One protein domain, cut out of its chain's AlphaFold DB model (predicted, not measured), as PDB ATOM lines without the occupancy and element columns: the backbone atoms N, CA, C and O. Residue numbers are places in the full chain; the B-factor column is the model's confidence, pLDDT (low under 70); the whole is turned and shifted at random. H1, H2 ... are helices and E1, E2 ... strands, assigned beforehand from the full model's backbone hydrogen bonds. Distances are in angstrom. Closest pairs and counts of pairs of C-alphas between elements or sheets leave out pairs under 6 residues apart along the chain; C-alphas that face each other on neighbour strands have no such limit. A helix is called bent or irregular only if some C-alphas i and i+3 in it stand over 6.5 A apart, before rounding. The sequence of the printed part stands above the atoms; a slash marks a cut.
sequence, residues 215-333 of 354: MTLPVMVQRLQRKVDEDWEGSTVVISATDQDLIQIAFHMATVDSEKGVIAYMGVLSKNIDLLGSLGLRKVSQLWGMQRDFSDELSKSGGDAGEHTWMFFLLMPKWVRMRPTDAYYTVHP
ATOM      1  N   MET A 215      68.107  38.819  72.770       89.25
ATOM      2  CA  MET A 215      68.075  37.826  73.854       89.25
ATOM      3  C   MET A 215      67.355  38.297  75.130       89.25
ATOM      4  O   MET A 215      66.871  37.479  75.900       89.25
ATOM      5  N   THR A 216      67.279  39.608  75.369       91.69
ATOM      6  CA  THR A 216      66.606  40.199  76.538       91.69
ATOM      7  C   THR A 216      65.120  40.469  76.303       91.69
ATOM      8  O   THR A 216      64.394  40.719  77.264       91.69
ATOM      9  N   LEU A 217      64.641  40.370  75.057       94.31
ATOM     10  CA  LEU A 217      63.248  40.634  74.694       94.31
ATOM     11  C   LEU A 217      62.249  39.760  75.481       94.31
ATOM     12  O   LEU A 217      61.298  40.326  76.019       94.31
ATOM     13  N   PRO A 218      62.465  38.438  75.666       96.06
ATOM     14  CA  PRO A 218      61.561  37.617  76.473       96.06
ATOM     15  C   PRO A 218      61.494  38.077  77.934       96.06
ATOM     16  O   PRO A 218      60.422  38.097  78.532       96.06
ATOM     17  N   VAL A 219      62.626  38.513  78.499       95.62
ATOM     18  CA  VAL A 219      62.698  39.032  79.875       95.62
ATOM     19  C   VAL A 219      61.932  40.351  79.996       95.62
ATOM     20  O   VAL A 219      61.230  40.566  80.983       95.62
ATOM     21  N   MET A 220      62.016  41.226  78.985       96.06
ATOM     22  CA  MET A 220      61.235  42.468  78.936       96.06
ATOM     23  C   MET A 220      59.732  42.186  78.884       96.06
ATOM     24  O   MET A 220      58.983  42.783  79.656       96.06
ATOM     25  N   VAL A 221      59.306  41.255  78.022       97.19
ATOM     26  CA  VAL A 221      57.903  40.834  77.898       97.19
ATOM     27  C   VAL A 221      57.391  40.262  79.219       97.19
ATOM     28  O   VAL A 221      56.373  40.725  79.716       97.19
ATOM     29  N   GLN A 222      58.128  39.342  79.850       97.75
ATOM     30  CA  GLN A 222      57.740  38.760  81.142       97.75
ATOM     31  C   GLN A 222      57.642  39.805  82.258       97.75
ATOM     32  O   GLN A 222      56.741  39.743  83.093       97.75
ATOM     33  N   ARG A 223      58.570  40.770  82.294       97.19
ATOM     34  CA  ARG A 223      58.566  41.833  83.305       97.19
ATOM     35  C   ARG A 223      57.389  42.788  83.120       97.19
ATOM     36  O   ARG A 223      56.790  43.187  84.115       97.19
ATOM     37  N   LEU A 224      57.062  43.136  81.875       97.50
ATOM     38  CA  LEU A 224      55.869  43.920  81.562       97.50
ATOM     39  C   LEU A 224      54.595  43.145  81.894       97.50
ATOM     40  O   LEU A 224      53.724  43.711  82.541       97.50
ATOM     41  N   GLN A 225      54.520  41.863  81.524       97.62
ATOM     42  CA  GLN A 225      53.348  41.017  81.767       97.62
ATOM     43  C   GLN A 225      53.060  40.948  83.261       97.62
ATOM     44  O   GLN A 225      51.983  41.334  83.686       97.62
ATOM     45  N   ARG A 226      54.076  40.627  84.075       97.62
ATOM     46  CA  ARG A 226      53.949  40.612  85.537       97.62
ATOM     47  C   ARG A 226      53.422  41.933  86.093       97.62
ATOM     48  O   ARG A 226      52.617  41.918  87.014       97.62
ATOM     49  N   LYS A 227      53.911  43.068  85.578       97.44
ATOM     50  CA  LYS A 227      53.496  44.374  86.090       97.44
ATOM     51  C   LYS A 227      52.056  44.710  85.711       97.44
ATOM     52  O   LYS A 227      51.334  45.260  86.533       97.44
ATOM     53  N   VAL A 228      51.654  44.391  84.483       97.31
ATOM     54  CA  VAL A 228      50.291  44.649  84.014       97.31
ATOM     55  C   VAL A 228      49.296  43.695  84.677       97.31
ATOM     56  O   VAL A 228      48.241  44.158  85.088       97.31
ATOM     57  N   ASP A 229      49.655  42.424  84.878       96.81
ATOM     58  CA  ASP A 229      48.828  41.446  85.601       96.81
ATOM     59  C   ASP A 229      48.594  41.851  87.066       96.81
ATOM     60  O   ASP A 229      47.513  41.632  87.602       96.81
ATOM     61  N   GLU A 230      49.595  42.459  87.717       97.25
ATOM     62  CA  GLU A 230      49.465  43.006  89.078       97.25
ATOM     63  C   GLU A 230      48.510  44.211  89.125       97.25
ATOM     64  O   GLU A 230      47.742  44.356  90.074       97.25
ATOM     65  N   ASP A 231      48.566  45.084  88.115       97.31
ATOM     66  CA  ASP A 231      47.770  46.314  88.076       97.31
ATOM     67  C   ASP A 231      46.328  46.083  87.572       97.31
ATOM     68  O   ASP A 231      45.437  46.865  87.912       97.31
ATOM     69  N   TRP A 232      46.093  45.040  86.766       96.69
ATOM     70  CA  TRP A 232      44.822  44.730  86.094       96.69
ATOM     71  C   TRP A 232      44.328  43.311  86.409       96.69
ATOM     72  O   TRP A 232      44.102  42.493  85.514       96.69
ATOM     73  N   GLU A 233      44.139  43.017  87.696       95.62
ATOM     74  CA  GLU A 233      43.588  41.735  88.144       95.62
ATOM     75  C   GLU A 233      42.189  41.496  87.540       95.62
ATOM     76  O   GLU A 233      41.277  42.305  87.701       95.62
ATOM     77  N   GLY A 234      42.016  40.371  86.842       94.75
ATOM     78  CA  GLY A 234      40.732  39.958  86.258       94.75
ATOM     79  C   GLY A 234      40.501  40.366  84.799       94.75
ATOM     80  O   GLY A 234      39.599  39.818  84.167       94.75
ATOM     81  N   SER A 235      41.328  41.245  84.226       97.25
ATOM     82  CA  SER A 235      41.293  41.533  82.786       97.25
ATOM     83  C   SER A 235      42.209  40.583  82.014       97.25
ATOM     84  O   SER A 235      43.314  40.266  82.457       97.25
ATOM     85  N   THR A 236      41.791  40.135  80.827       96.75
ATOM     86  CA  THR A 236      42.652  39.311  79.973       96.75
ATOM     87  C   THR A 236      43.580  40.205  79.156       96.75
ATOM     88  O   THR A 236      43.184  40.859  78.186       96.75
ATOM     89  N   VAL A 237      44.850  40.233  79.570       97.75
ATOM     90  CA  VAL A 237      45.909  41.001  78.914       97.75
ATOM     91  C   VAL A 237      46.963  40.065  78.345       97.75
ATOM     92  O   VAL A 237      47.512  39.216  79.045       97.75
ATOM     93  N   VAL A 238      47.274  40.244  77.064       97.44
ATOM     94  CA  VAL A 238      48.284  39.454  76.359       97.44
ATOM     95  C   VAL A 238      49.414  40.371  75.919       97.44
ATOM     96  O   VAL A 238      49.209  41.285  75.118       97.44
ATOM     97  N   ILE A 239      50.624  40.111  76.413       98.06
ATOM     98  CA  ILE A 239      51.836  40.781  75.950       98.06
ATOM     99  C   ILE A 239      52.652  39.808  75.109       98.06
ATOM    100  O   ILE A 239      53.052  38.737  75.561       98.06
ATOM    101  N   SER A 240      52.920  40.192  73.865       96.94
ATOM    102  CA  SER A 240      53.682  39.383  72.916       96.94
ATOM    103  C   SER A 240      54.732  40.220  72.193       96.94
ATOM    104  O   SER A 240      54.632  41.444  72.104       96.94
ATOM    105  N   ALA A 241      55.776  39.555  71.707       96.00
ATOM    106  CA  ALA A 241      56.748  40.153  70.807       96.00
ATOM    107  C   ALA A 241      56.363  39.830  69.360       96.00
ATOM    108  O   ALA A 241      56.095  38.673  69.042       96.00
ATOM    109  N   THR A 242      56.353  40.836  68.491       93.50
ATOM    110  CA  THR A 242      56.162  40.640  67.051       93.50
ATOM    111  C   THR A 242      57.466  40.190  66.385       93.50
ATOM    112  O   THR A 242      58.552  40.346  66.948       93.50
ATOM    113  N   ASP A 243      57.386  39.724  65.135       90.69
ATOM    114  CA  ASP A 243      58.546  39.297  64.323       90.69
ATOM    115  C   ASP A 243      59.603  40.399  64.107       90.69
ATOM    116  O   ASP A 243      60.714  40.158  63.635       90.69
ATOM    117  N   GLN A 244      59.249  41.640  64.428       89.44
ATOM    118  CA  GLN A 244      60.083  42.829  64.269       89.44
ATOM    119  C   GLN A 244      60.685  43.297  65.595       89.44
ATOM    120  O   GLN A 244      61.173  44.426  65.685       89.44
ATOM    121  N   ASP A 245      60.605  42.459  66.627       94.25
ATOM    122  CA  ASP A 245      61.007  42.765  67.994       94.25
ATOM    123  C   ASP A 245      60.205  43.925  68.633       94.25
ATOM    124  O   ASP A 245      60.682  44.553  69.581       94.25
ATOM    125  N   LEU A 246      59.001  44.250  68.131       94.56
ATOM    126  CA  LEU A 246      58.102  45.191  68.813       94.56
ATOM    127  C   LEU A 246      57.351  44.453  69.917       94.56
ATOM    128  O   LEU A 246      56.932  43.316  69.733       94.56
ATOM    129  N   ILE A 247      57.146  45.113  71.052       96.94
ATOM    130  CA  ILE A 247      56.346  44.563  72.144       96.94
ATOM    131  C   ILE A 247      54.921  45.084  71.983       96.94
ATOM    132  O   ILE A 247      54.686  46.292  72.044       96.94
ATOM    133  N   GLN A 248      53.986  44.168  71.772       97.12
ATOM    134  CA  GLN A 248      52.562  44.427  71.627       97.12
ATOM    135  C   GLN A 248      51.851  44.033  72.920       97.12
ATOM    136  O   GLN A 248      51.974  42.903  73.383       97.12
ATOM    137  N   ILE A 249      51.107  44.975  73.484       98.12
ATOM    138  CA  ILE A 249      50.260  44.793  74.662       98.12
ATOM    139  C   ILE A 249      48.818  44.861  74.171       98.12
ATOM    140  O   ILE A 249      48.414  45.880  73.603       98.12
ATOM    141  N   ALA A 250      48.071  43.776  74.347       97.88
ATOM    142  CA  ALA A 250      46.704  43.626  73.874       97.88
ATOM    143  C   ALA A 250      45.749  43.426  75.057       97.88
ATOM    144  O   ALA A 250      45.931  42.499  75.843       97.88
ATOM    145  N   PHE A 251      44.737  44.283  75.164       98.06
ATOM    146  CA  PHE A 251      43.664  44.182  76.151       98.06
ATOM    147  C   PHE A 251      42.401  43.657  75.480       98.06
ATOM    148  O   PHE A 251      41.993  44.184  74.444       98.06
ATOM    149  N   HIS A 252      41.772  42.650  76.074       97.25
ATOM    150  CA  HIS A 252      40.480  42.163  75.616       97.25
ATOM    151  C   HIS A 252      39.353  43.028  76.189       97.25
ATOM    152  O   HIS A 252      39.114  43.038  77.401       97.25
ATOM    153  N   MET A 253      38.649  43.747  75.318       96.81
ATOM    154  CA  MET A 253      37.718  44.791  75.739       96.81
ATOM    155  C   MET A 253      36.516  44.261  76.523       96.81
ATOM    156  O   MET A 253      36.052  44.954  77.421       96.81
ATOM    157  N   ALA A 254      36.074  43.024  76.281       95.75
ATOM    158  CA  ALA A 254      34.962  42.432  77.030       95.75
ATOM    159  C   ALA A 254      35.288  42.163  78.515       95.75
ATOM    160  O   ALA A 254      34.382  41.999  79.325       95.75
ATOM    161  N   THR A 255      36.575  42.112  78.887       96.31
ATOM    162  CA  THR A 255      37.025  41.894  80.282       96.31
ATOM    163  C   THR A 255      37.470  43.173  80.987       96.31
ATOM    164  O   THR A 255      37.952  43.134  82.118       96.31
ATOM    165  N   VAL A 256      37.374  44.307  80.299       97.06
ATOM    166  CA  VAL A 256      37.861  45.599  80.767       97.06
ATOM    167  C   VAL A 256      36.667  46.475  81.123       97.06
ATOM    168  O   VAL A 256      35.799  46.710  80.289       97.06
ATOM    169  N   ASP A 257      36.669  47.048  82.327       96.12
ATOM    170  CA  ASP A 257      35.572  47.905  82.803       96.12
ATOM    171  C   ASP A 257      35.397  49.186  81.972       96.12
ATOM    172  O   ASP A 257      34.292  49.704  81.801       96.12
ATOM    173  N   SER A 258      36.508  49.765  81.504       97.00
ATOM    174  CA  SER A 258      36.489  51.027  80.769       97.00
ATOM    175  C   SER A 258      37.653  51.170  79.798       97.00
ATOM    176  O   SER A 258      38.818  51.224  80.194       97.00
ATOM    177  N   GLU A 259      37.319  51.388  78.526       96.62
ATOM    178  CA  GLU A 259      38.268  51.747  77.469       96.62
ATOM    179  C   GLU A 259      39.134  52.958  77.842       96.62
ATOM    180  O   GLU A 259      40.363  52.940  77.736       96.62
ATOM    181  N   LYS A 260      38.493  54.024  78.335       97.56
ATOM    182  CA  LYS A 260      39.187  55.256  78.732       97.56
ATOM    183  C   LYS A 260      40.175  54.993  79.868       97.56
ATOM    184  O   LYS A 260      41.238  55.615  79.898       97.56
ATOM    185  N   GLY A 261      39.835  54.067  80.767       97.50
ATOM    186  CA  GLY A 261      40.704  53.615  81.848       97.50
ATOM    187  C   GLY A 261      41.992  52.987  81.320       97.50
ATOM    188  O   GLY A 261      43.076  53.393  81.737       97.50
ATOM    189  N   VAL A 262      41.891  52.090  80.337       97.94
ATOM    190  CA  VAL A 262      43.062  51.447  79.712       97.94
ATOM    191  C   VAL A 262      43.938  52.469  78.993       97.94
ATOM    192  O   VAL A 262      45.151  52.489  79.195       97.94
ATOM    193  N   ILE A 263      43.350  53.375  78.205       97.75
ATOM    194  CA  ILE A 263      44.115  54.418  77.500       97.75
ATOM    195  C   ILE A 263      44.856  55.321  78.496       97.75
ATOM    196  O   ILE A 263      46.037  55.632  78.292       97.75
ATOM    197  N   ALA A 264      44.186  55.734  79.577       98.00
ATOM    198  CA  ALA A 264      44.783  56.559  80.622       98.00
ATOM    199  C   ALA A 264      45.916  55.818  81.346       98.00
ATOM    200  O   ALA A 264      47.017  56.363  81.472       98.00
ATOM    201  N   TYR A 265      45.677  54.565  81.744       97.94
ATOM    202  CA  TYR A 265      46.673  53.704  82.380       97.94
ATOM    203  C   TYR A 265      47.903  53.526  81.497       97.94
ATOM    204  O   TYR A 265      49.018  53.816  81.923       97.94
ATOM    205  N   MET A 266      47.709  53.150  80.233       97.94
ATOM    206  CA  MET A 266      48.807  52.992  79.288       97.94
ATOM    207  C   MET A 266      49.543  54.321  79.082       97.94
ATOM    208  O   MET A 266      50.773  54.352  78.995       97.94
ATOM    209  N   GLY A 267      48.827  55.448  79.077       97.25
ATOM    210  CA  GLY A 267      49.418  56.785  79.085       97.25
ATOM    211  C   GLY A 267      50.372  57.020  80.264       97.25
ATOM    212  O   GLY A 267      51.465  57.550  80.051       97.25
ATOM    213  N   VAL A 268      50.000  56.591  81.472       97.25
ATOM    214  CA  VAL A 268      50.850  56.653  82.675       97.25
ATOM    215  C   VAL A 268      52.013  55.664  82.578       97.25
ATOM    216  O   VAL A 268      53.161  56.067  82.767       97.25
ATOM    217  N   LEU A 269      51.751  54.413  82.189       96.69
ATOM    218  CA  LEU A 269      52.768  53.376  82.009       96.69
ATOM    219  C   LEU A 269      53.853  53.827  81.022       96.69
ATOM    220  O   LEU A 269      55.039  53.679  81.298       96.69
ATOM    221  N   SER A 270      53.460  54.476  79.919       96.06
ATOM    222  CA  SER A 270      54.376  55.006  78.897       96.06
ATOM    223  C   SER A 270      55.330  56.098  79.400       96.06
ATOM    224  O   SER A 270      56.345  56.369  78.757       96.06
ATOM    225  N   LYS A 271      55.010  56.720  80.540       95.44
ATOM    226  CA  LYS A 271      55.812  57.760  81.195       95.44
ATOM    227  C   LYS A 271      56.607  57.230  82.389       95.44
ATOM    228  O   LYS A 271      57.373  57.990  82.972       95.44
ATOM    229  N   ASN A 272      56.438  55.962  82.765       94.94
ATOM    230  CA  ASN A 272      57.143  55.368  83.894       94.94
ATOM    231  C   ASN A 272      58.623  55.145  83.533       94.94
ATOM    232  O   ASN A 272      58.975  54.186  82.839       94.94
ATOM    233  N   ILE A 273      59.479  56.065  83.992       89.94
ATOM    234  CA  ILE A 273      60.920  56.083  83.706       89.94
ATOM    235  C   ILE A 273      61.614  54.865  84.323       89.94
ATOM    236  O   ILE A 273      62.497  54.289  83.691       89.94
ATOM    237  N   ASP A 274      61.187  54.418  85.500       92.94
ATOM    238  CA  ASP A 274      61.851  53.318  86.201       92.94
ATOM    239  C   ASP A 274      61.648  51.992  85.466       92.94
ATOM    240  O   ASP A 274      62.596  51.231  85.260       92.94
ATOM    241  N   LEU A 275      60.426  51.726  84.996       93.56
ATOM    242  CA  LEU A 275      60.125  50.499  84.263       93.56
ATOM    243  C   LEU A 275      60.575  50.580  82.800       93.56
ATOM    244  O   LEU A 275      61.375  49.762  82.356       93.56
ATOM    245  N   LEU A 276      60.079  51.554  82.031       94.12
ATOM    246  CA  LEU A 276      60.363  51.610  80.593       94.12
ATOM    247  C   LEU A 276      61.757  52.148  80.291       94.12
ATOM    248  O   LEU A 276      62.380  51.711  79.323       94.12
ATOM    249  N   GLY A 277      62.268  53.061  81.120       90.81
ATOM    250  CA  GLY A 277      63.626  53.578  80.985       90.81
ATOM    251  C   GLY A 277      64.674  52.510  81.283       90.81
ATOM    252  O   GLY A 277      65.617  52.380  80.501       90.81
ATOM    253  N   SER A 278      64.476  51.680  82.319       91.69
ATOM    254  CA  SER A 278      65.388  50.556  82.603       91.69
ATOM    255  C   SER A 278      65.356  49.473  81.522       91.69
ATOM    256  O   SER A 278      66.392  48.882  81.220       91.69
ATOM    257  N   LEU A 279      64.201  49.248  80.885       93.00
ATOM    258  CA  LEU A 279      64.069  48.321  79.756       93.00
ATOM    259  C   LEU A 279      64.492  48.940  78.410       93.00
ATOM    260  O   LEU A 279      64.646  48.226  77.422       93.00
ATOM    261  N   GLY A 280      64.695  50.259  78.336       92.75
ATOM    262  CA  GLY A 280      65.016  50.951  77.087       92.75
ATOM    263  C   GLY A 280      63.888  50.879  76.051       92.75
ATOM    264  O   GLY A 280      64.154  50.741  74.854       92.75
ATOM    265  N   LEU A 281      62.637  50.951  76.499       95.19
ATOM    266  CA  LEU A 281      61.458  50.917  75.639       95.19
ATOM    267  C   LEU A 281      60.980  52.336  75.317       95.19
ATOM    268  O   LEU A 281      61.042  53.243  76.146       95.19
ATOM    269  N   ARG A 282      60.485  52.533  74.096       94.75
ATOM    270  CA  ARG A 282      59.891  53.787  73.623       94.75
ATOM    271  C   ARG A 282      58.469  53.541  73.146       94.75
ATOM    272  O   ARG A 282      58.178  52.523  72.526       94.75
ATOM    273  N   LYS A 283      57.592  54.508  73.383       95.69
ATOM    274  CA  LYS A 283      56.210  54.484  72.903       95.69
ATOM    275  C   LYS A 283      56.138  54.617  71.376       95.69
ATOM    276  O   LYS A 283      56.760  55.514  70.810       95.69
ATOM    277  N   VAL A 284      55.319  53.780  70.733       94.38
ATOM    278  CA  VAL A 284      54.892  53.952  69.335       94.38
ATOM    279  C   VAL A 284      53.584  54.740  69.330       94.38
ATOM    280  O   VAL A 284      52.526  54.191  69.618       94.38
ATOM    281  N   SER A 285      53.636  56.045  69.058       91.75
ATOM    282  CA  SER A 285      52.454  56.913  69.171       91.75
ATOM    283  C   SER A 285      51.382  56.638  68.119       91.75
ATOM    284  O   SER A 285      50.211  56.862  68.393       91.75
ATOM    285  N   GLN A 286      51.768  56.159  66.937       87.75
ATOM    286  CA  GLN A 286      50.855  55.998  65.805       87.75
ATOM    287  C   GLN A 286      49.923  54.792  65.934       87.75
ATOM    288  O   GLN A 286      48.843  54.802  65.360       87.75
ATOM    289  N   LEU A 287      50.341  53.771  66.682       86.25
ATOM    290  CA  LEU A 287      49.588  52.531  66.897       86.25
ATOM    291  C   LEU A 287      49.138  52.412  68.359       86.25
ATOM    292  O   LEU A 287      49.090  51.324  68.928       86.25
ATOM    293  N   TRP A 288      48.912  53.554  69.011       95.00
ATOM    294  CA  TRP A 288      48.600  53.612  70.431       95.00
ATOM    295  C   TRP A 288      47.091  53.622  70.662       95.00
ATOM    296  O   TRP A 288      46.441  54.620  70.360       95.00
ATOM    297  N   GLY A 289      46.552  52.549  71.245       95.25
ATOM    298  CA  GLY A 289      45.121  52.421  71.521       95.25
ATOM    299  C   GLY A 289      44.296  52.061  70.285       95.25
ATOM    300  O   GLY A 289      43.129  52.429  70.210       95.25
ATOM    301  N   MET A 290      44.890  51.380  69.301       93.31
ATOM    302  CA  MET A 290      44.129  50.891  68.148       93.31
ATOM    303  C   MET A 290      43.230  49.734  68.569       93.31
ATOM    304  O   MET A 290      43.709  48.788  69.188       93.31
ATOM    305  N   GLN A 291      41.954  49.795  68.202       95.06
ATOM    306  CA  GLN A 291      41.018  48.689  68.372       95.06
ATOM    307  C   GLN A 291      40.975  47.830  67.108       95.06
ATOM    308  O   GLN A 291      41.096  48.349  65.995       95.06
ATOM    309  N   ARG A 292      40.810  46.521  67.279       91.62
ATOM    310  CA  ARG A 292      40.519  45.589  66.190       91.62
ATOM    311  C   ARG A 292      39.507  44.560  66.660       91.62
ATOM    312  O   ARG A 292      39.694  43.934  67.705       91.62
ATOM    313  N   ASP A 293      38.496  44.365  65.830       92.88
ATOM    314  CA  ASP A 293      37.472  43.352  66.024       92.88
ATOM    315  C   ASP A 293      37.899  42.069  65.316       92.88
ATOM    316  O   ASP A 293      38.215  42.078  64.127       92.88
ATOM    317  N   PHE A 294      37.931  40.963  66.057       89.44
ATOM    318  CA  PHE A 294      38.248  39.639  65.515       89.44
ATOM    319  C   PHE A 294      37.006  38.754  65.352       89.44
ATOM    320  O   PHE A 294      37.136  37.566  65.054       89.44
ATOM    321  N   SER A 295      35.802  39.310  65.511       89.06
ATOM    322  CA  SER A 295      34.533  38.572  65.427       89.06
ATOM    323  C   SER A 295      34.373  37.822  64.093       89.06
ATOM    324  O   SER A 295      33.962  36.660  64.069       89.06
ATOM    325  N   ASP A 296      34.795  38.427  62.979       86.88
ATOM    326  CA  ASP A 296      34.730  37.810  61.645       86.88
ATOM    327  C   ASP A 296      35.743  36.669  61.450       86.88
ATOM    328  O   ASP A 296      35.480  35.706  60.732       86.88
ATOM    329  N   GLU A 297      36.917  36.752  62.078       86.31
ATOM    330  CA  GLU A 297      37.950  35.710  61.993       86.31
ATOM    331  C   GLU A 297      37.617  34.518  62.904       86.31
ATOM    332  O   GLU A 297      37.815  33.357  62.527       86.31
ATOM    333  N   LEU A 298      37.053  34.790  64.084       84.75
ATOM    334  CA  LEU A 298      36.610  33.756  65.019       84.75
ATOM    335  C   LEU A 298      35.365  33.015  64.528       84.75
ATOM    336  O   LEU A 298      35.319  31.788  64.627       84.75
ATOM    337  N   SER A 299      34.404  33.711  63.916       85.56
ATOM    338  CA  SER A 299      33.227  33.051  63.333       85.56
ATOM    339  C   SER A 299      33.612  32.042  62.243       85.56
ATOM    340  O   SER A 299      33.064  30.941  62.192       85.56
ATOM    341  N   LYS A 300      34.630  32.350  61.426       87.81
ATOM    342  CA  LYS A 300      35.163  31.428  60.405       87.81
ATOM    343  C   LYS A 300      35.871  30.207  60.991       87.81
ATOM    344  O   LYS A 300      35.900  29.165  60.343       87.81
ATOM    345  N   SER A 301      36.448  30.324  62.185       87.00
ATOM    346  CA  SER A 301      37.127  29.214  62.869       87.00
ATOM    347  C   SER A 301      36.201  28.392  63.773       87.00
ATOM    348  O   SER A 301      36.665  27.455  64.421       87.00
ATOM    349  N   GLY A 302      34.893  28.688  63.781       85.75
ATOM    350  CA  GLY A 302      33.907  27.989  64.609       85.75
ATOM    351  C   GLY A 302      33.983  28.362  66.092       85.75
ATOM    352  O   GLY A 302      33.542  27.586  66.937       85.75
ATOM    353  N   GLY A 303      34.577  29.516  66.408       79.69
ATOM    354  CA  GLY A 303      34.622  30.063  67.758       79.69
ATOM    355  C   GLY A 303      33.277  30.631  68.212       79.69
ATOM    356  O   GLY A 303      32.385  30.890  67.405       79.69
ATOM    357  N   ASP A 304      33.146  30.830  69.522       82.38
ATOM    358  CA  ASP A 304      31.947  31.394  70.142       82.38
ATOM    359  C   ASP A 304      31.669  32.819  69.630       82.38
ATOM    360  O   ASP A 304      32.599  33.617  69.456       82.38
ATOM    361  N   ALA A 305      30.394  33.145  69.404       78.38
ATOM    362  CA  ALA A 305      29.925  34.380  68.762       78.38
ATOM    363  C   ALA A 305      29.938  35.599  69.711       78.38
ATOM    364  O   ALA A 305      29.004  36.400  69.732       78.38
ATOM    365  N   GLY A 306      30.986  35.713  70.528       82.75
ATOM    366  CA  GLY A 306      31.199  36.816  71.458       82.75
ATOM    367  C   GLY A 306      31.826  38.054  70.810       82.75
ATOM    368  O   GLY A 306      32.378  38.005  69.710       82.75
ATOM    369  N   GLU A 307      31.762  39.178  71.526       86.56
ATOM    370  CA  GLU A 307      32.477  40.409  71.180       86.56
ATOM    371  C   GLU A 307      33.980  40.224  71.432       86.56
ATOM    372  O   GLU A 307      34.470  40.381  72.549       86.56
ATOM    373  N   HIS A 308      34.725  39.874  70.380       90.88
ATOM    374  CA  HIS A 308      36.177  39.666  70.437       90.88
ATOM    375  C   HIS A 308      36.932  40.921  69.993       90.88
ATOM    376  O   HIS A 308      37.769  40.880  69.083       90.88
ATOM    377  N   THR A 309      36.613  42.054  70.612       95.50
ATOM    378  CA  THR A 309      37.303  43.324  70.367       95.50
ATOM    379  C   THR A 309      38.547  43.416  71.241       95.50
ATOM    380  O   THR A 309      38.493  43.258  72.464       95.50
ATOM    381  N   TRP A 310      39.687  43.704  70.619       96.25
ATOM    382  CA  TRP A 310      40.964  43.874  71.307       96.25
ATOM    383  C   TRP A 310      41.529  45.270  71.074       96.25
ATOM    384  O   TRP A 310      41.480  45.793  69.961       96.25
ATOM    385  N   MET A 311      42.118  45.854  72.116       96.94
ATOM    386  CA  MET A 311      42.827  47.129  72.047       96.94
ATOM    387  C   MET A 311      44.336  46.925  72.176       96.94
ATOM    388  O   MET A 311      44.807  46.258  73.096       96.94
ATOM    389  N   PHE A 312      45.100  47.548  71.281       96.25
ATOM    390  CA  PHE A 312      46.536  47.344  71.139       96.25
ATOM    391  C   PHE A 312      47.361  48.579  71.488       96.25
ATOM    392  O   PHE A 312      47.043  49.713  71.119       96.25
ATOM    393  N   PHE A 313      48.495  48.326  72.132       97.38
ATOM    394  CA  PHE A 313      49.522  49.309  72.436       97.38
ATOM    395  C   PHE A 313      50.890  48.741  72.083       97.38
ATOM    396  O   PHE A 313      51.213  47.615  72.458       97.38
ATOM    397  N   LEU A 314      51.708  49.520  71.375       96.38
ATOM    398  CA  LEU A 314      53.030  49.077  70.944       96.38
ATOM    399  C   LEU A 314      54.155  49.863  71.622       96.38
ATOM    400  O   LEU A 314      54.158  51.099  71.681       96.38
ATOM    401  N   LEU A 315      55.152  49.115  72.085       96.75
ATOM    402  CA  LEU A 315      56.416  49.607  72.612       96.75
ATOM    403  C   LEU A 315      57.555  49.112  71.715       96.75
ATOM    404  O   LEU A 315      57.623  47.940  71.352       96.75
ATOM    405  N   MET A 316      58.470  50.011  71.362       95.12
ATOM    406  CA  MET A 316      59.657  49.694  70.575       95.12
ATOM    407  C   MET A 316      60.899  49.682  71.479       95.12
ATOM    408  O   MET A 316      61.164  50.671  72.171       95.12
ATOM    409  N   PRO A 317      61.708  48.620  71.468       95.00
ATOM    410  CA  PRO A 317      63.038  48.669  72.058       95.00
ATOM    411  C   PRO A 317      63.967  49.653  71.335       95.00
ATOM    412  O   PRO A 317      63.778  49.968  70.157       95.00
ATOM    413  N   LYS A 318      65.017  50.128  72.020       91.12
ATOM    414  CA  LYS A 318      66.019  51.059  71.456       91.12
ATOM    415  C   LYS A 318      66.643  50.575  70.133       91.12
ATOM    416  O   LYS A 318      66.931  51.413  69.274       91.12
ATOM    417  N   TRP A 319      66.866  49.265  69.969       90.31
ATOM    418  CA  TRP A 319      67.488  48.692  68.763       90.31
ATOM    419  C   TRP A 319      66.538  48.616  67.565       90.31
ATOM    420  O   TRP A 319      66.997  48.583  66.423       90.31
ATOM    421  N   VAL A 320      65.225  48.633  67.806       91.69
ATOM    422  CA  VAL A 320      64.231  48.652  66.736       91.69
ATOM    423  C   VAL A 320      64.134  50.071  66.184       91.69
ATOM    424  O   VAL A 320      63.856  51.040  66.899       91.69
ATOM    425  N   ARG A 321      64.397  50.203  64.882       88.00
ATOM    426  CA  ARG A 321      64.291  51.463  64.140       88.00
ATOM    427  C   ARG A 321      63.097  51.378  63.198       88.00
ATOM    428  O   ARG A 321      63.163  50.677  62.195       88.00
ATOM    429  N   MET A 322      62.034  52.119  63.501       83.31
ATOM    430  CA  MET A 322      60.948  52.356  62.549       83.31
ATOM    431  C   MET A 322      61.222  53.611  61.734       83.31
ATOM    432  O   MET A 322      61.686  54.621  62.274       83.31
ATOM    433  N   ARG A 323      60.903  53.570  60.438       82.00
ATOM    434  CA  ARG A 323      60.852  54.797  59.647       82.00
ATOM    435  C   ARG A 323      59.575  55.544  60.032       82.00
ATOM    436  O   ARG A 323      58.534  54.908  60.181       82.00
ATOM    437  N   PRO A 324      59.603  56.882  60.121       76.19
ATOM    438  CA  PRO A 324      58.390  57.670  60.348       76.19
ATOM    439  C   PRO A 324      57.269  57.351  59.347       76.19
ATOM    440  O   PRO A 324      56.093  57.401  59.693       76.19
ATOM    441  N   THR A 325      57.637  56.973  58.119       80.31
ATOM    442  CA  THR A 325      56.705  56.585  57.056       80.31
ATOM    443  C   THR A 325      55.998  55.259  57.307       80.31
ATOM    444  O   THR A 325      54.871  55.103  56.855       80.31
ATOM    445  N   ASP A 326      56.627  54.304  58.001       76.56
ATOM    446  CA  ASP A 326      56.047  52.965  58.181       76.56
ATOM    447  C   ASP A 326      54.738  53.051  58.959       76.56
ATOM    448  O   ASP A 326      53.732  52.484  58.553       76.56
ATOM    449  N   ALA A 327      54.739  53.866  60.010       71.44
ATOM    450  CA  ALA A 327      53.587  54.057  60.866       71.44
ATOM    451  C   ALA A 327      52.400  54.728  60.152       71.44
ATOM    452  O   ALA A 327      51.248  54.399  60.421       71.44
ATOM    453  N   TYR A 328      52.668  55.641  59.211       75.62
ATOM    454  CA  TYR A 328      51.620  56.260  58.394       75.62
ATOM    455  C   TYR A 328      50.895  55.221  57.530       75.62
ATOM    456  O   TYR A 328      49.665  55.229  57.463       75.62
ATOM    457  N   TYR A 329      51.650  54.309  56.910       74.62
ATOM    458  CA  TYR A 329      51.102  53.269  56.037       74.62
ATOM    459  C   TYR A 329      50.431  52.125  56.790       74.62
ATOM    460  O   TYR A 329      49.572  51.458  56.224       74.62
ATOM    461  N   THR A 330      50.773  51.919  58.062       70.88
ATOM    462  CA  THR A 330      50.040  50.983  58.919       70.88
ATOM    463  C   THR A 330      48.612  51.460  59.187       70.88
ATOM    464  O   THR A 330      47.691  50.654  59.196       70.88
ATOM    465  N   VAL A 331      48.425  52.769  59.375       69.19
ATOM    466  CA  VAL A 331      47.099  53.367  59.609       69.19
ATOM    467  C   VAL A 331      46.334  53.568  58.295       69.19
ATOM    468  O   VAL A 331      45.114  53.446  58.266       69.19
ATOM    469  N   HIS A 332      47.044  53.852  57.201       73.62
ATOM    470  CA  HIS A 332      46.457  54.108  55.885       73.62
ATOM    471  C   HIS A 332      46.983  53.086  54.871       73.62
ATOM    472  O   HIS A 332      47.901  53.403  54.099       73.62
ATOM    473  N   PRO A 333      46.432  51.856  54.858       68.94
ATOM    474  CA  PRO A 333      46.792  50.879  53.843       68.94
ATOM    475  C   PRO A 333      46.453  51.455  52.463       68.94
ATOM    476  O   PRO A 333      45.314  51.825  52.177       68.94
TER     477      PRO A 333
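AT A GLANCE: This is residues 215 to 333 of the 354 residues of the protein "Hypothetical protein" of Polarella glacialis (UniProt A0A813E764). A strongly twisted sheet runs through the core, with E5 as its long spine: E2 and then E1 lie along one side of E5, and the short E3 and E4 share its other side. H1 packs over E1 and E2 and H2 over E5, the two helices near each other on one side of the sheet, while H3 only grazes it, H4 lies at one tip beyond the ends of E4 and E5, and H5 lies off the sheet. You will find 119 printed residues with five named helices and five named strands; along the chain come H1, E1, E2, H2, H3, E3, E4, H4, E5 and H5, and the sheet is branched, with the neighbour pairs E1 and E2, E2 and E5, E3 and E5, and E4 and E5, each antiparallel. The class is mixed, helices and strands. The whole is compact, with a radius of gyration of the C-alphas of 14.8 A, and spans 41 by 35 by 28 A.

HOW THE PARTS SIT: Start at E5, residues 309 to 317. On one side of it, beside residues 310 to 315, look for E2, residues 247 to 252; N 249 and O 313 are 2.8 A apart, within hydrogen-bond range. On the other side find E4, residues 290 to 293, beside 309 to 312, with N 292 and O 310 at 2.9 A, and E3, residues 281 to 283, beside 315 to 317, with N 282 and O 316 at 2.8 A. E3 and E4 are apart. E5 lies on one side of E2, and on the other side, beside residues 247 to 251, find the edge strand E1, residues 237 to 241, which forms a hairpin with E2; N 238 and O 250 are 2.9 A apart, within hydrogen-bond range. Now look over the sheet. H1, residues 215 to 231, is on it at a height of 7.8 A, over E2, and runs along the strands, only just, at 28 degrees to E2 on the local plane; its closest C-alphas to E1 are those of Gln 225 and Ile 239, 6.0 A apart. H2, residues 259 to 269, is on the sheet at a height of 9.8 A, over E5 and along it at 11 degrees on the local plane; the C-alphas of Met 266 and Phe 313 are their closest, 7.8 A apart. H3, residues 273 to 279, is close to H1 but not clearly touching it, with the closest C-alphas, those of Met 220 and Leu 279, 6.6 A apart. H4, residues 295 to 300, and H5, residues 324 to 331, are not on the sheet, and they are apart. Every O i to N i+4 pair is within hydrogen-bond range in H2; the figures are 12 of 13 in H1, 2 of 3 in H3, 1 of 2 in H4 and 3 of 4 in H5.

IN THESE COORDINATES: Find C-alpha 309 at (37.303, 43.324, 70.367); from there E5 runs 26.3 A to C-alpha 317 at (63.038, 48.669, 72.058). E2 measures 16.4 A and E1 13.6 A from first to last C-alpha, E4 10.3 A and E3 6.9 A. H1 begins at C-alpha 215, at (68.075, 37.826, 73.854), and runs 26.2 A; it is irregular, with C-alphas 215 and 218 7.0 A apart. H2 measures 15.3 A, H3 9.3 A and H4 8.8 A. H5 runs 12.1 A and ends at C-alpha 331, at (47.099, 53.367, 59.609); it is neither bent nor irregular, but only just: C-alphas 324 and 327 are 6.0 A apart.

THE WHOLE: The two C-alphas farthest apart are those of Asp 274 and Gly 302, 43.5 A. The printed part, residues 215 to 333, has no cut, and no link in it is long. In the B-factor column the mean pLDDT of the printed part is 92.0; look for the values under 70 at residues 331 and 333.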